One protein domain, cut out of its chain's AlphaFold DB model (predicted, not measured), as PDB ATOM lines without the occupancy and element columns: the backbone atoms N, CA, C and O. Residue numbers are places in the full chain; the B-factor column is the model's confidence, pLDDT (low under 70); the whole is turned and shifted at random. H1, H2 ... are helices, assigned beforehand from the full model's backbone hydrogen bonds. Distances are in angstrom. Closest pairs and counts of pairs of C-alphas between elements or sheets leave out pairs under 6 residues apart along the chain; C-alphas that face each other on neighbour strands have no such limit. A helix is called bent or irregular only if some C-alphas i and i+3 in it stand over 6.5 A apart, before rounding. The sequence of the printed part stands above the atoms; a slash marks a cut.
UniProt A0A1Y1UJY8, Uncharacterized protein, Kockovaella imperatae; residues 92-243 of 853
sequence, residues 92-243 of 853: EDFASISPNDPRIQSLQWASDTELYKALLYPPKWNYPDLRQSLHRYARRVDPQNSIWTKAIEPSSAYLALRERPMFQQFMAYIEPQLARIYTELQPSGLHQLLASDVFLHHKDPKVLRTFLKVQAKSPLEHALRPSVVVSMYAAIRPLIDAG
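AT A GLANCE: This is residues 92 to 243 of the 853 residues of an uncharacterized protein of Kockovaella imperatae (UniProt A0A1Y1UJY8). This is an elongated domain of helices strung out along its longest axis in roughly the order of the chain: an up-and-down bundle of H7, H8, H9 and H10 with H10 at one end of the axis, the crossed pair H2 and H5 next to it, and H3 far out at the other end on a wide loop. H1 sits to one side on H5, H4 packs on H2, and H6 comes between H5 and H7 along the chain, at the edge of the bundle near one end of H8; residues 126 to 132, of which 130 to 132 belong to H3, and residues 139 to 144 stick out. The printed part has 152 residues with ten named helices, H1 to H10 in chain order, and no named strand; the class is all helix. The whole is compact by its radius of gyration of the C-alphas, 17.1 A, and spans 57 by 34 by 33 A.

IN THESE COORDINATES: The printed part begins at Glu 92, with C-alpha 92 at (-34.470, 47.372, -42.282), and residues 92 to 101 lead to H1, residues 102 to 107, which begins with C-alpha 102 at (-53.278, 51.195, -40.400). H2 is residues 112 to 120, 12.2 A from first to last C-alpha. H3 is residues 130 to 137, 10.7 A long, and H4 is residues 147 to 150. H5, residues 154 to 162, is 12.1 A long, and H6 is residues 167 to 173. H7, residues 175 to 184, is 14.8 A long and irregular, with C-alphas 176 and 179 at 7.8 A. H8, residues 191 to 201, measures 15.1 A and H9, residues 205 to 215, 15.2 A. H10, residues 226 to 241, is the longest at 22.3 A and ends with C-alpha 241 at (-16.145, 48.984, -8.066); it is irregular, with C-alphas 235 and 238 at 7.3 A, and has a kink of 35 degrees near residue 235.

HOW THE PARTS SIT: H7, H8, H9 and H10 form a bundle, up and down, each running against the one before it in the chain. H8 is the hub, touching four helices. H8 and H9 form a helical hairpin at a shallow tilt of 9 degrees, with Phe 199 and Leu 208 their closest C-alphas at 7.0 A. H9 and H10 form another, at a steep tilt of 43 degrees, closest at the C-alphas of Pro 205 and Ile 236, 5.4 A. H7 touches H9 the same way at 25 degrees, a shallow tilt, with the C-alphas of Ala 179 and Val 214 closest at 5.7 A. H6 and H8 only just touch, with 3 pairs of C-alphas within 8 A, the closest being Gln 168 and His 201 at 6.9 A. H2 touches H7, closest at the C-alphas of Leu 119 and Ile 181, 6.1 A. H2 and H5 run opposite ways at 36 degrees, only just a steep tilt, with the C-alphas of Leu 119 and Pro 154 closest at 4.7 A. H1 touches H5 at the C-alphas of Ile 104 and Ser 156, 6.3 A, and H4 touches H2 at those of Ala 118 and Thr 149, 5.2 A. H3 touches no helix. Every O i to N i+4 pair is within hydrogen-bond range in H1, H2, H5, H8 and H9, against 3 of 4 in H3, 2 of 3 in H6, 4 of 6 in H7 and 10 of 12 in H10; H4 is too short for such a pair.

THE WHOLE: The two C-alphas farthest apart, those of Gln 132 and Ala 242, are 58.1 A from each other. The printed part has no cut, and no link between helices is long. The mean pLDDT of the printed part is 81.1; residues 92 to 104 and 123 to 149 are under 70.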
ATOM      1  N   GLU A  92     -33.433  47.464 -41.242       45.88
ATOM      2  CA  GLU A  92     -34.470  47.372 -42.282       45.88
ATOM      3  C   GLU A  92     -35.552  46.325 -41.952       45.88
ATOM      4  O   GLU A  92     -36.726  46.562 -42.215       45.88
ATOM      5  N   ASP A  93     -35.190  45.205 -41.316       46.72
ATOM      6  CA  ASP A  93     -36.141  44.129 -41.000       46.72
ATOM      7  C   ASP A  93     -37.092  44.526 -39.855       46.72
ATOM      8  O   ASP A  93     -38.257  44.129 -39.854       46.72
ATOM      9  N   PHE A  94     -36.649  45.392 -38.934       48.78
ATOM     10  CA  PHE A  94     -37.527  46.034 -37.942       48.78
ATOM     11  C   PHE A  94     -38.391  47.149 -38.556       48.78
ATOM     12  O   PHE A  94     -39.483  47.413 -38.061       48.78
ATOM     13  N   ALA A  95     -37.943  47.769 -39.654       46.16
ATOM     14  CA  ALA A  95     -38.706  48.764 -40.413       46.16
ATOM     15  C   ALA A  95     -39.746  48.147 -41.378       46.16
ATOM     16  O   ALA A  95     -40.476  48.881 -42.046       46.16
ATOM     17  N   SER A  96     -39.844  46.812 -41.441       46.47
ATOM     18  CA  SER A  96     -40.897  46.103 -42.186       46.47
ATOM     19  C   SER A  96     -42.302  46.374 -41.628       46.47
ATOM     20  O   SER A  96     -43.277  46.396 -42.382       46.47
ATOM     21  N   ILE A  97     -42.399  46.666 -40.325       54.00
ATOM     22  CA  ILE A  97     -43.575  47.277 -39.709       54.00
ATOM     23  C   ILE A  97     -43.546  48.767 -40.063       54.00
ATOM     24  O   ILE A  97     -42.903  49.576 -39.397       54.00
ATOM     25  N   SER A  98     -44.214  49.127 -41.158       51.53
ATOM     26  CA  SER A  98     -44.277  50.519 -41.606       51.53
ATOM     27  C   SER A  98     -44.995  51.402 -40.571       51.53
ATOM     28  O   SER A  98     -46.042  50.991 -40.067       51.53
ATOM     29  N   PRO A  99     -44.562  52.659 -40.337       56.22
ATOM     30  CA  PRO A  99     -45.372  53.648 -39.609       56.22
ATOM     31  C   PRO A  99     -46.693  53.989 -40.334       56.22
ATOM     32  O   PRO A  99     -47.574  54.638 -39.775       56.22
ATOM     33  N   ASN A 100     -46.861  53.518 -41.577       59.69
ATOM     34  CA  ASN A 100     -48.123  53.541 -42.313       59.69
ATOM     35  C   ASN A 100     -48.959  52.252 -42.169       59.69
ATOM     36  O   ASN A 100     -49.927  52.085 -42.911       59.69
ATOM     37  N   ASP A 101     -48.635  51.335 -41.245       65.62
ATOM     38  CA  ASP A 101     -49.554  50.241 -40.899       65.62
ATOM     39  C   ASP A 101     -50.839  50.850 -40.294       65.62
ATOM     40  O   ASP A 101     -50.772  51.503 -39.243       65.62
ATOM     41  N   PRO A 102     -52.024  50.638 -40.902       68.75
ATOM     42  CA  PRO A 102     -53.278  51.195 -40.400       68.75
ATOM     43  C   PRO A 102     -53.617  50.729 -38.975       68.75
ATOM     44  O   PRO A 102     -54.375  51.402 -38.276       68.75
ATOM     45  N   ARG A 103     -53.044  49.612 -38.502       65.94
ATOM     46  CA  ARG A 103     -53.144  49.170 -37.105       65.94
ATOM     47  C   ARG A 103     -52.426  50.141 -36.179       65.94
ATOM     48  O   ARG A 103     -53.053  50.612 -35.236       65.94
ATOM     49  N   ILE A 104     -51.168  50.489 -36.458       65.88
ATOM     50  CA  ILE A 104     -50.403  51.454 -35.646       65.88
ATOM     51  C   ILE A 104     -51.022  52.849 -35.764       65.88
ATOM     52  O   ILE A 104     -51.240  53.502 -34.746       65.88
ATOM     53  N   GLN A 105     -51.461  53.255 -36.959       74.12
ATOM     54  CA  GLN A 105     -52.215  54.501 -37.113       74.12
ATOM     55  C   GLN A 105     -53.534  54.499 -36.313       74.12
ATOM     56  O   GLN A 105     -53.923  55.547 -35.800       74.12
ATOM     57  N   SER A 106     -54.207  53.356 -36.116       77.50
ATOM     58  CA  SER A 106     -55.359  53.272 -35.199       77.50
ATOM     59  C   SER A 106     -54.975  53.432 -33.718       77.50
ATOM     60  O   SER A 106     -55.772  53.946 -32.934       77.50
ATOM     61  N   LEU A 107     -53.743  53.081 -33.328       82.56
ATOM     62  CA  LEU A 107     -53.259  53.227 -31.949       82.56
ATOM     63  C   LEU A 107     -52.958  54.680 -31.567       82.56
ATOM     64  O   LEU A 107     -52.892  54.973 -30.374       82.56
ATOM     65  N   GLN A 108     -52.884  55.616 -32.525       81.81
ATOM     66  CA  GLN A 108     -52.758  57.046 -32.209       81.81
ATOM     67  C   GLN A 108     -53.917  57.554 -31.324       81.81
ATOM     68  O   GLN A 108     -53.718  58.494 -30.555       81.81
ATOM     69  N   TRP A 109     -55.088  56.900 -31.396       84.75
ATOM     70  CA  TRP A 109     -56.296  57.188 -30.613       84.75
ATOM     71  C   TRP A 109     -56.307  56.540 -29.218       84.75
ATOM     72  O   TRP A 109     -57.137  56.907 -28.390       84.75
ATOM     73  N   ALA A 110     -55.421  55.576 -28.942       88.44
ATOM     74  CA  ALA A 110     -55.323  54.938 -27.631       88.44
ATOM     75  C   ALA A 110     -54.539  55.829 -26.656       88.44
ATOM     76  O   ALA A 110     -53.490  56.377 -27.003       88.44
ATOM     77  N   SER A 111     -55.019  55.958 -25.420       90.69
ATOM     78  CA  SER A 111     -54.292  56.719 -24.399       90.69
ATOM     79  C   SER A 111     -53.010  55.998 -23.960       90.69
ATOM     80  O   SER A 111     -52.947  54.767 -23.953       90.69
ATOM     81  N   ASP A 112     -51.994  56.745 -23.528       90.56
ATOM     82  CA  ASP A 112     -50.713  56.174 -23.076       90.56
ATOM     83  C   ASP A 112     -50.913  55.180 -21.911       90.56
ATOM     84  O   ASP A 112     -50.253  54.142 -21.835       90.56
ATOM     85  N   THR A 113     -51.914  55.430 -21.058       89.94
ATOM     86  CA  THR A 113     -52.379  54.516 -20.001       89.94
ATOM     87  C   THR A 113     -52.940  53.197 -20.548       89.94
ATOM     88  O   THR A 113     -52.753  52.148 -19.933       89.94
ATOM     89  N   GLU A 114     -53.644  53.215 -21.679       89.19
ATOM     90  CA  GLU A 114     -54.170  52.008 -22.330       89.19
ATOM     91  C   GLU A 114     -53.076  51.225 -23.053       89.19
ATOM     92  O   GLU A 114     -53.035  50.001 -22.934       89.19
ATOM     93  N   LEU A 115     -52.152  51.917 -23.725       90.94
ATOM     94  CA  LEU A 115     -50.976  51.299 -24.341       90.94
ATOM     95  C   LEU A 115     -50.082  50.640 -23.273       90.94
ATOM     96  O   LEU A 115     -49.665  49.492 -23.433       90.94
ATOM     97  N   TYR A 116     -49.874  51.296 -22.125       90.12
ATOM     98  CA  TYR A 116     -49.151  50.706 -20.993       90.12
ATOM     99  C   TYR A 116     -49.896  49.502 -20.398       90.12
ATOM    100  O   TYR A 116     -49.285  48.468 -20.128       90.12
ATOM    101  N   LYS A 117     -51.227  49.578 -20.249       89.19
ATOM    102  CA  LYS A 117     -52.041  48.428 -19.816       89.19
ATOM    103  C   LYS A 117     -51.961  47.252 -20.794       89.19
ATOM    104  O   LYS A 117     -51.926  46.120 -20.321       89.19
ATOM    105  N   ALA A 118     -51.885  47.493 -22.104       88.81
ATOM    106  CA  ALA A 118     -51.704  46.444 -23.110       88.81
ATOM    107  C   ALA A 118     -50.324  45.764 -23.004       88.81
ATOM    108  O   ALA A 118     -50.246  44.537 -23.032       88.81
ATOM    109  N   LEU A 119     -49.251  46.541 -22.790       89.31
ATOM    110  CA  LEU A 119     -47.909  46.009 -22.505       89.31
ATOM    111  C   LEU A 119     -47.853  45.190 -21.213       89.31
ATOM    112  O   LEU A 119     -47.190  44.157 -21.159       89.31
ATOM    113  N   LEU A 120     -48.519  45.663 -20.158       87.25
ATOM    114  CA  LEU A 120     -48.517  44.982 -18.869       87.25
ATOM    115  C   LEU A 120     -49.408  43.754 -18.842       87.25
ATOM    116  O   LEU A 120     -49.040  42.779 -18.205       87.25
ATOM    117  N   TYR A 121     -50.592  43.787 -19.449       84.00
ATOM    118  CA  TYR A 121     -51.594  42.730 -19.322       84.00
ATOM    119  C   TYR A 121     -51.985  42.158 -20.689       84.00
ATOM    120  O   TYR A 121     -53.170  42.203 -21.041       84.00
ATOM    121  N   PRO A 122     -51.027  41.579 -21.442       71.62
ATOM    122  CA  PRO A 122     -51.341  40.961 -22.712       71.62
ATOM    123  C   PRO A 122     -52.402  39.870 -22.560       71.62
ATOM    124  O   PRO A 122     -52.455  39.163 -21.541       71.62
ATOM    125  N   PRO A 123     -53.261  39.698 -23.571       64.38
ATOM    126  CA  PRO A 123     -54.369  38.774 -23.482       64.38
ATOM    127  C   PRO A 123     -53.853  37.380 -23.832       64.38
ATOM    128  O   PRO A 123     -53.316  37.153 -24.915       64.38
ATOM    129  N   LYS A 124     -54.029  36.423 -22.916       61.59
ATOM    130  CA  LYS A 124     -53.593  35.031 -23.099       61.59
ATOM    131  C   LYS A 124     -54.511  34.288 -24.082       61.59
ATOM    132  O   LYS A 124     -55.315  33.448 -23.676       61.59
ATOM    133  N   TRP A 125     -54.415  34.626 -25.368       62.16
ATOM    134  CA  TRP A 125     -55.203  34.074 -26.478       62.16
ATOM    135  C   TRP A 125     -54.806  32.626 -26.845       62.16
ATOM    136  O   TRP A 125     -54.523  32.325 -28.001       62.16
ATOM    137  N   ASN A 126     -54.850  31.688 -25.894       50.91
ATOM    138  CA  ASN A 126     -54.655  30.250 -26.155       50.91
ATOM    139  C   ASN A 126     -55.899  29.593 -26.806       50.91
ATOM    140  O   ASN A 126     -56.302  28.495 -26.426       50.91
ATOM    141  N   TYR A 127     -56.533  30.270 -27.769       50.22
ATOM    142  CA  TYR A 127     -57.728  29.797 -28.472       50.22
ATOM    143  C   TYR A 127     -57.616  30.073 -29.980       50.22
ATOM    144  O   TYR A 127     -57.555  31.242 -30.361       50.22
ATOM    145  N   PRO A 128     -57.657  29.044 -30.852       54.12
ATOM    146  CA  PRO A 128     -57.621  29.249 -32.304       54.12
ATOM    147  C   PRO A 128     -58.875  29.974 -32.833       54.12
ATOM    148  O   PRO A 128     -58.814  30.681 -33.835       54.12
ATOM    149  N   ASP A 129     -60.008  29.868 -32.131       58.25
ATOM    150  CA  ASP A 129     -61.280  30.526 -32.467       58.25
ATOM    151  C   ASP A 129     -61.365  31.971 -31.920       58.25
ATOM    152  O   ASP A 129     -62.205  32.330 -31.080       58.25
ATOM    153  N   LEU A 130     -60.470  32.836 -32.415       55.12
ATOM    154  CA  LEU A 130     -60.339  34.233 -31.973       55.12
ATOM    155  C   LEU A 130     -61.653  35.026 -32.150       55.12
ATOM    156  O   LEU A 130     -62.104  35.725 -31.238       55.12
ATOM    157  N   ARG A 131     -62.317  34.868 -33.309       53.56
ATOM    158  CA  ARG A 131     -63.553  35.595 -33.668       53.56
ATOM    159  C   ARG A 131     -64.742  35.255 -32.764       53.56
ATOM    160  O   ARG A 131     -65.485  36.156 -32.378       53.56
ATOM    161  N   GLN A 132     -64.927  33.984 -32.398       55.97
ATOM    162  CA  GLN A 132     -66.020  33.596 -31.497       55.97
ATOM    163  C   GLN A 132     -65.767  34.056 -30.059       55.97
ATOM    164  O   GLN A 132     -66.697  34.466 -29.362       55.97
ATOM    165  N   SER A 133     -64.510  34.000 -29.622       57.72
ATOM    166  CA  SER A 133     -64.101  34.352 -28.261       57.72
ATOM    167  C   SER A 133     -64.333  35.838 -27.972       57.72
ATOM    168  O   SER A 133     -64.969  36.173 -26.970       57.72
ATOM    169  N   LEU A 134     -63.931  36.719 -28.899       58.81
ATOM    170  CA  LEU A 134     -64.173  38.165 -28.825       58.81
ATOM    171  C   LEU A 134     -65.663  38.505 -28.649       58.81
ATOM    172  O   LEU A 134     -66.019  39.229 -27.719       58.81
ATOM    173  N   HIS A 135     -66.554  37.931 -29.469       58.47
ATOM    174  CA  HIS A 135     -67.996  38.209 -29.383       58.47
ATOM    175  C   HIS A 135     -68.653  37.749 -28.073       58.47
ATOM    176  O   HIS A 135     -69.607  38.385 -27.618       58.47
ATOM    177  N   ARG A 136     -68.170  36.662 -27.452       59.50
ATOM    178  CA  ARG A 136     -68.689  36.194 -26.152       59.50
ATOM    179  C   ARG A 136     -68.153  37.039 -24.994       59.50
ATOM    180  O   ARG A 136     -68.909  37.357 -24.079       59.50
ATOM    181  N   TYR A 137     -66.874  37.414 -25.040       55.78
ATOM    182  CA  TYR A 137     -66.222  38.194 -23.985       55.78
ATOM    183  C   TYR A 137     -66.732  39.644 -23.955       55.78
ATOM    184  O   TYR A 137     -67.042  40.164 -22.885       55.78
ATOM    185  N   ALA A 138     -66.962  40.258 -25.122       58.19
ATOM    186  CA  ALA A 138     -67.468  41.629 -25.246       58.19
ATOM    187  C   ALA A 138     -68.857  41.882 -24.613       58.19
ATOM    188  O   ALA A 138     -69.244  43.031 -24.438       58.19
ATOM    189  N   ARG A 139     -69.607  40.831 -24.244       57.25
ATOM    190  CA  ARG A 139     -70.916  40.930 -23.566       57.25
ATOM    191  C   ARG A 139     -70.857  40.783 -22.035       57.25
ATOM    192  O   ARG A 139     -71.911  40.704 -21.411       57.25
ATOM    193  N   ARG A 140     -69.670  40.654 -21.424       56.66
ATOM    194  CA  ARG A 140     -69.516  40.316 -19.988       56.66
ATOM    195  C   ARG A 140     -68.457  41.123 -19.222       56.66
ATOM    196  O   ARG A 140     -68.150  40.767 -18.088       56.66
ATOM    197  N   VAL A 141     -67.863  42.154 -19.820       49.28
ATOM    198  CA  VAL A 141     -66.736  42.889 -19.216       49.28
ATOM    199  C   VAL A 141     -67.186  44.230 -18.643       49.28
ATOM    200  O   VAL A 141     -67.919  44.976 -19.285       49.28
ATOM    201  N   ASP A 142     -66.703  44.508 -17.434       53.91
ATOM    202  CA  ASP A 142     -66.774  45.788 -16.727       53.91
ATOM    203  C   ASP A 142     -66.340  46.967 -17.630       53.91
ATOM    204  O   ASP A 142     -65.234  46.921 -18.187       53.91
ATOM    205  N   PRO A 143     -67.157  48.031 -17.782       57.25
ATOM    206  CA  PRO A 143     -66.841  49.163 -18.654       57.25
ATOM    207  C   PRO A 143     -65.548  49.910 -18.283       57.25
ATOM    208  O   PRO A 143     -64.991  50.588 -19.144       57.25
ATOM    209  N   GLN A 144     -65.021  49.773 -17.059       56.62
ATOM    210  CA  GLN A 144     -63.741  50.388 -16.672       56.62
ATOM    211  C   GLN A 144     -62.502  49.652 -17.220       56.62
ATOM    212  O   GLN A 144     -61.381  50.161 -17.131       56.62
ATOM    213  N   ASN A 145     -62.670  48.456 -17.792       58.12
ATOM    214  CA  ASN A 145     -61.575  47.588 -18.232       58.12
ATOM    215  C   ASN A 145     -61.681  47.318 -19.744       58.12
ATOM    216  O   ASN A 145     -62.025  46.212 -20.171       58.12
ATOM    217  N   SER A 146     -61.457  48.378 -20.539       61.50
ATOM    218  CA  SER A 146     -61.839  48.453 -21.955       61.50
ATOM    219  C   SER A 146     -61.356  47.243 -22.765       61.50
ATOM    220  O   SER A 146     -60.177  46.885 -22.768       61.50
ATOM    221  N   ILE A 147     -62.284  46.615 -23.495       65.38
ATOM    222  CA  ILE A 147     -62.009  45.455 -24.366       65.38
ATOM    223  C   ILE A 147     -60.923  45.797 -25.404       65.38
ATOM    224  O   ILE A 147     -60.151  44.926 -25.796       65.38
ATOM    225  N   TRP A 148     -60.822  47.079 -25.769       67.56
ATOM    226  CA  TRP A 148     -59.781  47.656 -26.616       67.56
ATOM    227  C   TRP A 148     -58.361  47.396 -26.094       67.56
ATOM    228  O   TRP A 148     -57.550  46.866 -26.845       67.56
ATOM    229  N   THR A 149     -58.062  47.626 -24.804       68.31
ATOM    230  CA  THR A 149     -56.727  47.310 -24.235       68.31
ATOM    231  C   THR A 149     -56.325  45.843 -24.402       68.31
ATOM    232  O   THR A 149     -55.142  45.540 -24.513       68.31
ATOM    233  N   LYS A 150     -57.305  44.931 -24.473       71.69
ATOM    234  CA  LYS A 150     -57.105  43.491 -24.695       71.69
ATOM    235  C   LYS A 150     -57.122  43.086 -26.179       71.69
ATOM    236  O   LYS A 150     -57.073  41.897 -26.483       71.69
ATOM    237  N   ALA A 151     -57.212  44.045 -27.098       76.62
ATOM    238  CA  ALA A 151     -57.088  43.842 -28.540       76.62
ATOM    239  C   ALA A 151     -55.746  44.356 -29.100       76.62
ATOM    240  O   ALA A 151     -55.376  43.986 -30.212       76.62
ATOM    241  N   ILE A 152     -55.021  45.183 -28.341       85.25
ATOM    242  CA  ILE A 152     -53.716  45.729 -28.729       85.25
ATOM    243  C   ILE A 152     -52.624  44.685 -28.446       85.25
ATOM    244  O   ILE A 152     -52.524  44.154 -27.341       85.25
ATOM    245  N   GLU A 153     -51.790  44.397 -29.445       86.56
ATOM    246  CA  GLU A 153     -50.612  43.536 -29.295       86.56
ATOM    247  C   GLU A 153     -49.475  44.297 -28.575       86.56
ATOM    248  O   GLU A 153     -49.245  45.464 -28.907       86.56
ATOM    249  N   PRO A 154     -48.726  43.684 -27.632       91.44
ATOM    250  CA  PRO A 154     -47.629  44.358 -26.926       91.44
ATOM    251  C   PRO A 154     -46.575  44.980 -27.844       91.44
ATOM    252  O   PRO A 154     -46.065  46.055 -27.551       91.44
ATOM    253  N   SER A 155     -46.274  44.340 -28.974       91.12
ATOM    254  CA  SER A 155     -45.353  44.852 -29.993       91.12
ATOM    255  C   SER A 155     -45.782  46.236 -30.506       91.12
ATOM    256  O   SER A 155     -45.036  47.209 -30.396       91.12
ATOM    257  N   SER A 156     -47.021  46.341 -30.982       90.94
ATOM    258  CA  SER A 156     -47.619  47.575 -31.487       90.94
ATOM    259  C   SER A 156     -47.859  48.601 -30.380       90.94
ATOM    260  O   SER A 156     -47.678  49.793 -30.613       90.94
ATOM    261  N   ALA A 157     -48.207  48.162 -29.162       92.50
ATOM    262  CA  ALA A 157     -48.303  49.045 -27.998       92.50
ATOM    263  C   ALA A 157     -46.953  49.697 -27.662       92.50
ATOM    264  O   ALA A 157     -46.907  50.887 -27.354       92.50
ATOM    265  N   TYR A 158     -45.858  48.932 -27.751       94.56
ATOM    266  CA  TYR A 158     -44.511  49.428 -27.493       94.56
ATOM    267  C   TYR A 158     -44.086  50.478 -28.522       94.56
ATOM    268  O   TYR A 158     -43.651  51.564 -28.145       94.56
ATOM    269  N   LEU A 159     -44.263  50.177 -29.812       93.50
ATOM    270  CA  LEU A 159     -43.923  51.100 -30.898       93.50
ATOM    271  C   LEU A 159     -44.761  52.387 -30.830       93.50
ATOM    272  O   LEU A 159     -44.196  53.474 -30.883       93.50
ATOM    273  N   ALA A 160     -46.074  52.282 -30.597       91.75
ATOM    274  CA  ALA A 160     -46.939  53.452 -30.441       91.75
ATOM    275  C   ALA A 160     -46.542  54.329 -29.236       91.75
ATOM    276  O   ALA A 160     -46.562  55.552 -29.344       91.75
ATOM    277  N   LEU A 161     -46.137  53.732 -28.104       92.44
ATOM    278  CA  LEU A 161     -45.618  54.477 -26.946       92.44
ATOM    279  C   LEU A 161     -44.268  55.145 -27.221       92.44
ATOM    280  O   LEU A 161     -44.034  56.248 -26.735       92.44
ATOM    281  N   ARG A 162     -43.401  54.505 -28.011       93.12
ATOM    282  CA  ARG A 162     -42.085  55.028 -28.416       93.12
ATOM    283  C   ARG A 162     -42.180  56.312 -29.245       93.12
ATOM    284  O   ARG A 162     -41.270  57.135 -29.202       93.12
ATOM    285  N   GLU A 163     -43.288  56.500 -29.957       91.56
ATOM    286  CA  GLU A 163     -43.592  57.708 -30.735       91.56
ATOM    287  C   GLU A 163     -44.262  58.824 -29.903       91.56
ATOM    288  O   GLU A 163     -44.432  59.944 -30.391       91.56
ATOM    289  N   ARG A 164     -44.639  58.574 -28.636       92.31
ATOM    290  CA  ARG A 164     -45.264  59.593 -27.772       92.31
ATOM    291  C   ARG A 164     -44.225  60.547 -27.164       92.31
ATOM    292  O   ARG A 164     -43.216  60.085 -26.633       92.31
ATOM    293  N   PRO A 165     -44.514  61.862 -27.059       91.88
ATOM    294  CA  PRO A 165     -43.667  62.808 -26.318       91.88
ATOM    295  C   PRO A 165     -43.406  62.408 -24.855       91.88
ATOM    296  O   PRO A 165     -42.373  62.752 -24.286       91.88
ATOM    297  N   MET A 166     -44.329  61.655 -24.247       88.12
ATOM    298  CA  MET A 166     -44.251  61.195 -22.856       88.12
ATOM    299  C   MET A 166     -43.369  59.948 -22.660       88.12
ATOM    300  O   MET A 166     -43.206  59.502 -21.522       88.12
ATOM    301  N   PHE A 167     -42.770  59.390 -23.724       90.44
ATOM    302  CA  PHE A 167     -42.006  58.136 -23.675       90.44
ATOM    303  C   PHE A 167     -40.921  58.126 -22.586       90.44
ATOM    304  O   PHE A 167     -40.794  57.145 -21.862       90.44
ATOM    305  N   GLN A 168     -40.196  59.232 -22.380       87.44
ATOM    306  CA  GLN A 168     -39.172  59.321 -21.326       87.44
ATOM    307  C   GLN A 168     -39.742  59.134 -19.909       87.44
ATOM    308  O   GLN A 168     -39.123  58.467 -19.083       87.44
ATOM    309  N   GLN A 169     -40.933  59.674 -19.630       88.06
ATOM    310  CA  GLN A 169     -41.604  59.493 -18.335       88.06
ATOM    311  C   GLN A 169     -42.125  58.059 -18.197       88.06
ATOM    312  O   GLN A 169     -41.966  57.431 -17.152       88.06
ATOM    313  N   PHE A 170     -42.683  57.510 -19.280       86.62
ATOM    314  CA  PHE A 170     -43.092  56.111 -19.361       86.62
ATOM    315  C   PHE A 170     -41.929  55.149 -19.050       86.62
ATOM    316  O   PHE A 170     -42.110  54.244 -18.239       86.62
ATOM    317  N   MET A 171     -40.721  55.388 -19.577       86.19
ATOM    318  CA  MET A 171     -39.536  54.563 -19.286       86.19
ATOM    319  C   MET A 171     -39.179  54.511 -17.789       86.19
ATOM    320  O   MET A 171     -38.750  53.460 -17.317       86.19
ATOM    321  N   ALA A 172     -39.410  55.586 -17.026       84.56
ATOM    322  CA  ALA A 172     -39.216  55.585 -15.572       84.56
ATOM    323  C   ALA A 172     -40.272  54.741 -14.828       84.56
ATOM    324  O   ALA A 172     -39.961  54.078 -13.841       84.56
ATOM    325  N   TYR A 173     -41.515  54.690 -15.325       85.88
ATOM    326  CA  TYR A 173     -42.568  53.836 -14.758       85.88
ATOM    327  C   TYR A 173     -42.398  52.339 -15.064       85.88
ATOM    328  O   TYR A 173     -43.034  51.514 -14.403       85.88
ATOM    329  N   ILE A 174     -41.550  51.964 -16.031       83.19
ATOM    330  CA  ILE A 174     -41.339  50.563 -16.423       83.19
ATOM    331  C   ILE A 174     -40.588  49.753 -15.357       83.19
ATOM    332  O   ILE A 174     -40.859  48.557 -15.262       83.19
ATOM    333  N   GLU A 175     -39.668  50.334 -14.566       82.44
ATOM    334  CA  GLU A 175     -38.725  49.571 -13.711       82.44
ATOM    335  C   GLU A 175     -39.370  48.388 -12.946       82.44
ATOM    336  O   GLU A 175     -38.887  47.260 -13.107       82.44
ATOM    337  N   PRO A 176     -40.484  48.554 -12.198       87.75
ATOM    338  CA  PRO A 176     -41.074  47.464 -11.410       87.75
ATOM    339  C   PRO A 176     -41.695  46.337 -12.254       87.75
ATOM    340  O   PRO A 176     -41.982  45.259 -11.736       87.75
ATOM    341  N   GLN A 177     -41.940  46.587 -13.542       91.25
ATOM    342  CA  GLN A 177     -42.577  45.676 -14.500       91.25
ATOM    343  C   GLN A 177     -41.641  45.272 -15.653       91.25
ATOM    344  O   GLN A 177     -42.028  44.480 -16.515       91.25
ATOM    345  N   LEU A 178     -40.400  45.765 -15.654       88.81
ATOM    346  CA  LEU A 178     -39.403  45.604 -16.714       88.81
ATOM    347  C   LEU A 178     -39.196  44.139 -17.115       88.81
ATOM    348  O   LEU A 178     -39.182  43.814 -18.298       88.81
ATOM    349  N   ALA A 179     -39.117  43.241 -16.128       89.00
ATOM    350  CA  ALA A 179     -38.979  41.801 -16.347       89.00
ATOM    351  C   ALA A 179     -40.146  41.189 -17.139       89.00
ATOM    352  O   ALA A 179     -39.954  40.262 -17.928       89.00
ATOM    353  N   ARG A 180     -41.356  41.716 -16.931       91.00
ATOM    354  CA  ARG A 180     -42.567  41.268 -17.608       91.00
ATOM    355  C   ARG A 180     -42.604  41.811 -19.029       91.00
ATOM    356  O   ARG A 180     -42.604  41.015 -19.955       91.00
ATOM    357  N   ILE A 181     -42.525  43.133 -19.197       92.44
ATOM    358  CA  ILE A 181     -42.554  43.787 -20.518       92.44
ATOM    359  C   ILE A 181     -41.443  43.237 -21.428       92.44
ATOM    360  O   ILE A 181     -41.694  42.976 -22.599       92.44
ATOM    361  N   TYR A 182     -40.251  42.968 -20.885       92.88
ATOM    362  CA  TYR A 182     -39.183  42.290 -21.620       92.88
ATOM    363  C   TYR A 182     -39.627  40.933 -22.183       92.88
ATOM    364  O   TYR A 182     -39.478  40.696 -23.377       92.88
ATOM    365  N   THR A 183     -40.209  40.076 -21.337       90.25
ATOM    366  CA  THR A 183     -40.687  38.733 -21.706       90.25
ATOM    367  C   THR A 183     -41.810  38.793 -22.748       90.25
ATOM    368  O   THR A 183     -41.771  38.073 -23.738       90.25
ATOM    369  N   GLU A 184     -42.785  39.690 -22.578       90.69
ATOM    370  CA  GLU A 184     -43.915  39.832 -23.513       90.69
ATOM    371  C   GLU A 184     -43.477  40.420 -24.882       90.69
ATOM    372  O   GLU A 184     -44.163  40.237 -25.885       90.69
ATOM    373  N   LEU A 185     -42.306  41.076 -24.955       93.06
ATOM    374  CA  LEU A 185     -41.657  41.539 -26.196       93.06
ATOM    375  C   LEU A 185     -40.583  40.569 -26.738       93.06
ATOM    376  O   LEU A 185     -39.866  40.901 -27.692       93.06
ATOM    377  N   GLN A 186     -40.454  39.363 -26.172       91.69
ATOM    378  CA  GLN A 186     -39.562  38.334 -26.714       91.69
ATOM    379  C   GLN A 186     -40.006  37.802 -28.086       91.69
ATOM    380  O   GLN A 186     -39.196  37.893 -29.013       91.69
ATOM    381  N   PRO A 187     -41.268  37.359 -28.284       89.25
ATOM    382  CA  PRO A 187     -41.705  36.750 -29.546       89.25
ATOM    383  C   PRO A 187     -41.621  37.675 -30.771       89.25
ATOM    384  O   PRO A 187     -41.515  37.196 -31.895       89.25
ATOM    385  N   SER A 188     -41.663  38.995 -30.565       90.06
ATOM    386  CA  SER A 188     -41.610  40.017 -31.621       90.06
ATOM    387  C   SER A 188     -40.208  40.587 -31.875       90.06
ATOM    388  O   SER A 188     -40.050  41.476 -32.706       90.06
ATOM    389  N   GLY A 189     -39.182  40.154 -31.131       90.31
ATOM    390  CA  GLY A 189     -37.829  40.721 -31.220       90.31
ATOM    391  C   GLY A 189     -37.661  42.124 -30.608       90.31
ATOM    392  O   GLY A 189     -36.532  42.564 -30.394       90.31
ATOM    393  N   LEU A 190     -38.749  42.825 -30.269       93.50
ATOM    394  CA  LEU A 190     -38.716  44.219 -29.800       93.50
ATOM    395  C   LEU A 190     -38.118  44.397 -28.396       93.50
ATOM    396  O   LEU A 190     -37.734  45.507 -28.034       93.50
ATOM    397  N   HIS A 191     -37.926  43.316 -27.639       93.69
ATOM    398  CA  HIS A 191     -37.108  43.304 -26.422       93.69
ATOM    399  C   HIS A 191     -35.677  43.847 -26.642       93.69
ATOM    400  O   HIS A 191     -35.097  44.435 -25.730       93.69
ATOM    401  N   GLN A 192     -35.124  43.715 -27.857       93.81
ATOM    402  CA  GLN A 192     -33.832  44.293 -28.263       93.81
ATOM    403  C   GLN A 192     -33.892  45.828 -28.373       93.81
ATOM    404  O   GLN A 192     -32.939  46.529 -28.022       93.81
ATOM    405  N   LEU A 193     -35.023  46.354 -28.856       93.88
ATOM    406  CA  LEU A 193     -35.268  47.791 -28.964       93.88
ATOM    407  C   LEU A 193     -35.506  48.386 -27.572       93.88
ATOM    408  O   LEU A 193     -34.838  49.349 -27.217       93.88
ATOM    409  N   LEU A 194     -36.307  47.712 -26.735       94.25
ATOM    410  CA  LEU A 194     -36.460  48.048 -25.316       94.25
ATOM    411  C   LEU A 194     -35.114  48.096 -24.586       94.25
ATOM    412  O   LEU A 194     -34.865  49.044 -23.850       94.25
ATOM    413  N   ALA A 195     -34.225  47.125 -24.807       93.69
ATOM    414  CA  ALA A 195     -32.883  47.142 -24.226       93.69
ATOM    415  C   ALA A 195     -32.091  48.394 -24.630       93.69
ATOM    416  O   ALA A 195     -31.470  49.046 -23.790       93.69
ATOM    417  N   SER A 196     -32.151  48.741 -25.916       93.19
ATOM    418  CA  SER A 196     -31.453  49.895 -26.482       93.19
ATOM    419  C   SER A 196     -32.015  51.212 -25.938       93.19
ATOM    420  O   SER A 196     -31.254  52.068 -25.496       93.19
ATOM    421  N   ASP A 197     -33.339  51.354 -25.878       93.06
ATOM    422  CA  ASP A 197     -34.002  52.560 -25.380       93.06
ATOM    423  C   ASP A 197     -33.850  52.722 -23.855       93.06
ATOM    424  O   ASP A 197     -33.636  53.838 -23.381       93.06
ATOM    425  N   VAL A 198     -33.875  51.626 -23.076       91.00
ATOM    426  CA  VAL A 198     -33.506  51.645 -21.644       91.00
ATOM    427  C   VAL A 198     -32.068  52.145 -21.482       91.00
ATOM    428  O   VAL A 198     -31.822  53.033 -20.671       91.00
ATOM    429  N   PHE A 199     -31.119  51.620 -22.262       91.12
ATOM    430  CA  PHE A 199     -29.709  52.008 -22.171       91.12
ATOM    431  C   PHE A 199     -29.456  53.475 -22.558       91.12
ATOM    432  O   PHE A 199     -28.690  54.174 -21.890       91.12
ATOM    433  N   LEU A 200     -30.114  53.961 -23.614       90.56
ATOM    434  CA  LEU A 200     -29.940  55.326 -24.116       90.56
ATOM    435  C   LEU A 200     -30.639  56.374 -23.237       90.56
ATOM    436  O   LEU A 200     -30.049  57.422 -22.966       90.56
ATOM    437  N   HIS A 201     -31.869  56.100 -22.786       86.12
ATOM    438  CA  HIS A 201     -32.715  57.085 -22.102       86.12
ATOM    439  C   HIS A 201     -32.789  56.915 -20.579       86.12
ATOM    440  O   HIS A 201     -33.013  57.902 -19.884       86.12
ATOM    441  N   HIS A 202     -32.587  55.707 -20.042       80.56
ATOM    442  CA  HIS A 202     -32.787  55.406 -18.621       80.56
ATOM    443  C   HIS A 202     -31.529  54.815 -17.964       80.56
ATOM    444  O   HIS A 202     -31.504  53.674 -17.495       80.56
ATOM    445  N   LYS A 203     -30.482  55.643 -17.874       81.94
ATOM    446  CA  LYS A 203     -29.147  55.303 -17.340       81.94
ATOM    447  C   LYS A 203     -29.090  54.977 -15.832       81.94
ATOM    448  O   LYS A 203     -28.004  55.003 -15.261       81.94
ATOM    449  N   ASP A 204     -30.212  54.673 -15.171       90.69
ATOM    450  CA  ASP A 204     -30.193  54.208 -13.776       90.69
ATOM    451  C   ASP A 204     -29.489  52.831 -13.691       90.69
ATOM    452  O   ASP A 204     -29.959  51.853 -14.290       90.69
ATOM    453  N   PRO A 205     -28.389  52.707 -12.924       92.81
ATOM    454  CA  PRO A 205     -27.631  51.464 -12.803       92.81
ATOM    455  C   PRO A 205     -28.437  50.285 -12.236       92.81
ATOM    456  O   PRO A 205     -28.139  49.128 -12.540       92.81
ATOM    457  N   LYS A 206     -29.471  50.545 -11.425       91.69
ATOM    458  CA  LYS A 206     -30.382  49.524 -10.880       91.69
ATOM    459  C   LYS A 206     -31.265  48.944 -11.977       91.69
ATOM    460  O   LYS A 206     -31.429  47.722 -12.027       91.69
ATOM    461  N   VAL A 207     -31.761  49.791 -12.880       91.38
ATOM    462  CA  VAL A 207     -32.576  49.390 -14.033       91.38
ATOM    463  C   VAL A 207     -31.733  48.575 -15.008       91.38
ATOM    464  O   VAL A 207     -32.117  47.453 -15.338       91.38
ATOM    465  N   LEU A 208     -30.536  49.051 -15.370       93.44
ATOM    466  CA  LEU A 208     -29.601  48.316 -16.238       93.44
ATOM    467  C   LEU A 208     -29.203  46.956 -15.638       93.44
ATOM    468  O   LEU A 208     -29.299  45.920 -16.300       93.44
ATOM    469  N   ARG A 209     -28.849  46.912 -14.346       93.25
ATOM    470  CA  ARG A 209     -28.544  45.654 -13.639       93.25
ATOM    471  C   ARG A 209     -29.758  44.730 -13.519       93.25
ATOM    472  O   ARG A 209     -29.590  43.509 -13.491       93.25
ATOM    473  N   THR A 210     -30.972  45.268 -13.448       91.88
ATOM    474  CA  THR A 210     -32.208  44.472 -13.467       91.88
ATOM    475  C   THR A 210     -32.469  43.909 -14.861       91.88
ATOM    476  O   THR A 210     -32.766  42.722 -14.975       91.88
ATOM    477  N   PHE A 211     -32.233  44.687 -15.918       91.56
ATOM    478  CA  PHE A 211     -32.305  44.232 -17.307       91.56
ATOM    479  C   PHE A 211     -31.358  43.047 -17.563       91.56
ATOM    480  O   PHE A 211     -31.788  41.984 -18.011       91.56
ATOM    481  N   LEU A 212     -30.093  43.171 -17.147       93.94
ATOM    482  CA  LEU A 212     -29.095  42.096 -17.223       93.94
ATOM    483  C   LEU A 212     -29.493  40.840 -16.413       93.94
ATOM    484  O   LEU A 212     -29.198  39.718 -16.824       93.94
ATOM    485  N   LYS A 213     -30.206  40.989 -15.286       93.62
ATOM    486  CA  LYS A 213     -30.758  39.860 -14.504       93.62
ATOM    487  C   LYS A 213     -31.953  39.169 -15.166       93.62
ATOM    488  O   LYS A 213     -32.179  37.991 -14.897       93.62
ATOM    489  N   VAL A 214     -32.727  39.882 -15.984       92.38
ATOM    490  CA  VAL A 214     -33.859  39.326 -16.747       92.38
ATOM    491  C   VAL A 214     -33.342  38.608 -17.993       92.38
ATOM    492  O   VAL A 214     -33.673  37.442 -18.215       92.38
ATOM    493  N   GLN A 215     -32.443  39.251 -18.741       93.00
ATOM    494  CA  GLN A 215     -31.748  38.641 -19.875       93.00
ATOM    495  C   GLN A 215     -31.032  37.342 -19.464       93.00
ATOM    496  O   GLN A 215     -31.176  36.322 -20.130       93.00
ATOM    497  N   ALA A 216     -30.351  37.317 -18.315       90.81
ATOM    498  CA  ALA A 216     -29.669  36.120 -17.813       90.81
ATOM    499  C   ALA A 216     -30.586  34.927 -17.454       90.81
ATOM    500  O   ALA A 216     -30.086  33.840 -17.170       90.81
ATOM    501  N   LYS A 217     -31.912  35.117 -17.435       91.00
ATOM    502  CA  LYS A 217     -32.921  34.057 -17.246       91.00
ATOM    503  C   LYS A 217     -33.637  33.667 -18.544       91.00
ATOM    504  O   LYS A 217     -34.502  32.796 -18.512       91.00
ATOM    505  N   SER A 218     -33.330  34.338 -19.650       86.25
ATOM    506  CA  SER A 218     -34.045  34.198 -20.919       86.25
ATOM    507  C   SER A 218     -33.498  33.043 -21.769       86.25
ATOM    508  O   SER A 218     -32.311  32.724 -21.664       86.25
ATOM    509  N   PRO A 219     -34.331  32.409 -22.617       84.31
ATOM    510  CA  PRO A 219     -33.866  31.388 -23.552       84.31
ATOM    511  C   PRO A 219     -32.909  31.990 -24.592       84.31
ATOM    512  O   PRO A 219     -33.017  33.164 -24.949       84.31
ATOM    513  N   LEU A 220     -31.983  31.173 -25.107       74.94
ATOM    514  CA  LEU A 220     -30.933  31.620 -26.037       74.94
ATOM    515  C   LEU A 220     -31.493  32.216 -27.343       74.94
ATOM    516  O   LEU A 220     -30.907  33.146 -27.886       74.94
ATOM    517  N   GLU A 221     -32.650  31.736 -27.801       79.00
ATOM    518  CA  GLU A 221     -33.371  32.240 -28.983       79.00
ATOM    519  C   GLU A 221     -33.875  33.687 -28.830       79.00
ATOM    520  O   GLU A 221     -34.214  34.340 -29.816       79.00
ATOM    521  N   HIS A 222     -33.935  34.199 -27.598       81.44
ATOM    522  CA  HIS A 222     -34.388  35.553 -27.260       81.44
ATOM    523  C   HIS A 222     -33.318  36.313 -26.457       81.44
ATOM    524  O   HIS A 222     -33.624  37.155 -25.609       81.44
ATOM    525  N   ALA A 223     -32.046  35.974 -26.691       87.31
ATOM    526  CA  ALA A 223     -30.917  36.628 -26.055       87.31
ATOM    527  C   ALA A 223     -30.609  37.993 -26.692       87.31
ATOM    528  O   ALA A 223     -30.653  38.159 -27.913       87.31
ATOM    529  N   LEU A 224     -30.245  38.971 -25.862       92.25
ATOM    530  CA  LEU A 224     -29.777  40.280 -26.325       92.25
ATOM    531  C   LEU A 224     -28.566  40.186 -27.257       92.25
ATOM    532  O   LEU A 224     -27.661  39.378 -27.046       92.25
ATOM    533  N   ARG A 225     -28.518  41.102 -28.233       91.56
ATOM    534  CA  ARG A 225     -27.320  41.388 -29.033       91.56
ATOM    535  C   ARG A 225     -26.109  41.575 -28.102       91.56
ATOM    536  O   ARG A 225     -26.202  42.402 -27.189       91.56
ATOM    537  N   PRO A 226     -24.980  40.871 -28.329       93.44
ATOM    538  CA  PRO A 226     -23.823  40.903 -27.435       93.44
ATOM    539  C   PRO A 226     -23.359  42.315 -27.060       93.44
ATOM    540  O   PRO A 226     -23.212  42.620 -25.879       93.44
ATOM    541  N   SER A 227     -23.258  43.216 -28.040       93.31
ATOM    542  CA  SER A 227     -22.859  44.614 -27.836       93.31
ATOM    543  C   SER A 227     -23.755  45.400 -26.873       93.31
ATOM    544  O   SER A 227     -23.256  46.248 -26.136       93.31
ATOM    545  N   VAL A 228     -25.057  45.099 -26.806       93.56
ATOM    546  CA  VAL A 228     -25.985  45.745 -25.860       93.56
ATOM    547  C   VAL A 228     -25.731  45.249 -24.433       93.56
ATOM    548  O   VAL A 228     -25.672  46.057 -23.510       93.56
ATOM    549  N   VAL A 229     -25.509  43.942 -24.248       95.00
ATOM    550  CA  VAL A 229     -25.156  43.355 -22.938       95.00
ATOM    551  C   VAL A 229     -23.836  43.930 -22.424       95.00
ATOM    552  O   VAL A 229     -23.751  44.317 -21.259       95.00
ATOM    553  N   VAL A 230     -22.828  44.017 -23.298       95.00
ATOM    554  CA  VAL A 230     -21.509  44.581 -22.980       95.00
ATOM    555  C   VAL A 230     -21.625  46.061 -22.612       95.00
ATOM    556  O   VAL A 230     -21.174  46.447 -21.537       95.00
ATOM    557  N   SER A 231     -22.324  46.865 -23.422       94.38
ATOM    558  CA  SER A 231     -22.545  48.295 -23.148       94.38
ATOM    559  C   SER A 231     -23.258  48.528 -21.810       94.38
ATOM    560  O   SER A 231     -22.852  49.386 -21.026       94.38
ATOM    561  N   MET A 232     -24.294  47.733 -21.510       95.12
ATOM    562  CA  MET A 232     -24.999  47.783 -20.225       95.12
ATOM    563  C   MET A 232     -24.095  47.410 -19.044       95.12
ATOM    564  O   MET A 232     -24.193  48.048 -17.998       95.12
ATOM    565  N   TYR A 233     -23.238  46.391 -19.185       95.88
ATOM    566  CA  TYR A 233     -22.327  45.980 -18.115       95.88
ATOM    567  C   TYR A 233     -21.225  47.022 -17.876       95.88
ATOM    568  O   TYR A 233     -21.023  47.428 -16.732       95.88
ATOM    569  N   ALA A 234     -20.596  47.526 -18.942       95.12
ATOM    570  CA  ALA A 234     -19.600  48.594 -18.875       95.12
ATOM    571  C   ALA A 234     -20.147  49.841 -18.157       95.12
ATOM    572  O   ALA A 234     -19.512  50.368 -17.247       95.12
ATOM    573  N   ALA A 235     -21.372  50.268 -18.490       94.94
ATOM    574  CA  ALA A 235     -21.994  51.446 -17.885       94.94
ATOM    575  C   ALA A 235     -22.308  51.302 -16.383       94.94
ATOM    576  O   ALA A 235     -22.319  52.307 -15.673       94.94
ATOM    577  N   ILE A 236     -22.555  50.086 -15.878       95.75
ATOM    578  CA  ILE A 236     -22.763  49.863 -14.435       95.75
ATOM    579  C   ILE A 236     -21.476  49.526 -13.676       95.75
ATOM    580  O   ILE A 236     -21.478  49.594 -12.446       95.75
ATOM    581  N   ARG A 237     -20.392  49.150 -14.369       94.00
ATOM    582  CA  ARG A 237     -19.209  48.561 -13.730       94.00
ATOM    583  C   ARG A 237     -18.503  49.488 -12.728       94.00
ATOM    584  O   ARG A 237     -18.361  49.045 -11.589       94.00
ATOM    585  N   PRO A 238     -18.186  50.765 -13.036       95.00
ATOM    586  CA  PRO A 238     -17.513  51.659 -12.082       95.00
ATOM    587  C   PRO A 238     -18.272  51.854 -10.760       95.00
ATOM    588  O   PRO A 238     -17.683  52.176  -9.733       95.00
ATOM    589  N   LEU A 239     -19.591  51.639 -10.766       94.19
ATOM    590  CA  LEU A 239     -20.440  51.746  -9.580       94.19
ATOM    591  C   LEU A 239     -20.484  50.446  -8.767       94.19
ATOM    592  O   LEU A 239     -20.795  50.496  -7.578       94.19
ATOM    593  N   ILE A 240     -20.145  49.307  -9.378       92.69
ATOM    594  CA  ILE A 240     -19.848  48.056  -8.670       92.69
ATOM    595  C   ILE A 240     -18.481  48.169  -7.980       92.69
ATOM    596  O   ILE A 240     -18.380  47.834  -6.802       92.69
ATOM    597  N   ASP A 241     -17.466  48.713  -8.662       91.38
ATOM    598  CA  ASP A 241     -16.145  48.984  -8.066       91.38
ATOM    599  C   ASP A 241     -16.224  49.972  -6.896       91.38
ATOM    600  O   ASP A 241     -15.686  49.713  -5.822       91.38
ATOM    601  N   ALA A 242     -16.983  51.060  -7.051       94.56
ATOM    602  CA  ALA A 242     -17.235  52.036  -5.989       94.56
ATOM    603  C   ALA A 242     -18.189  51.537  -4.877       94.56
ATOM    604  O   ALA A 242     -18.688  52.347  -4.094       94.56
ATOM    605  N   GLY A 243     -18.540  50.242  -4.841       91.69
ATOM    606  CA  GLY A 243     -19.446  49.630  -3.854       91.69
ATOM    607  C   GLY A 243     -20.887  50.165  -3.850       91.69
ATOM    608  O   GLY A 243     -21.720  49.716  -3.064       91.69
TER     609      GLY A 243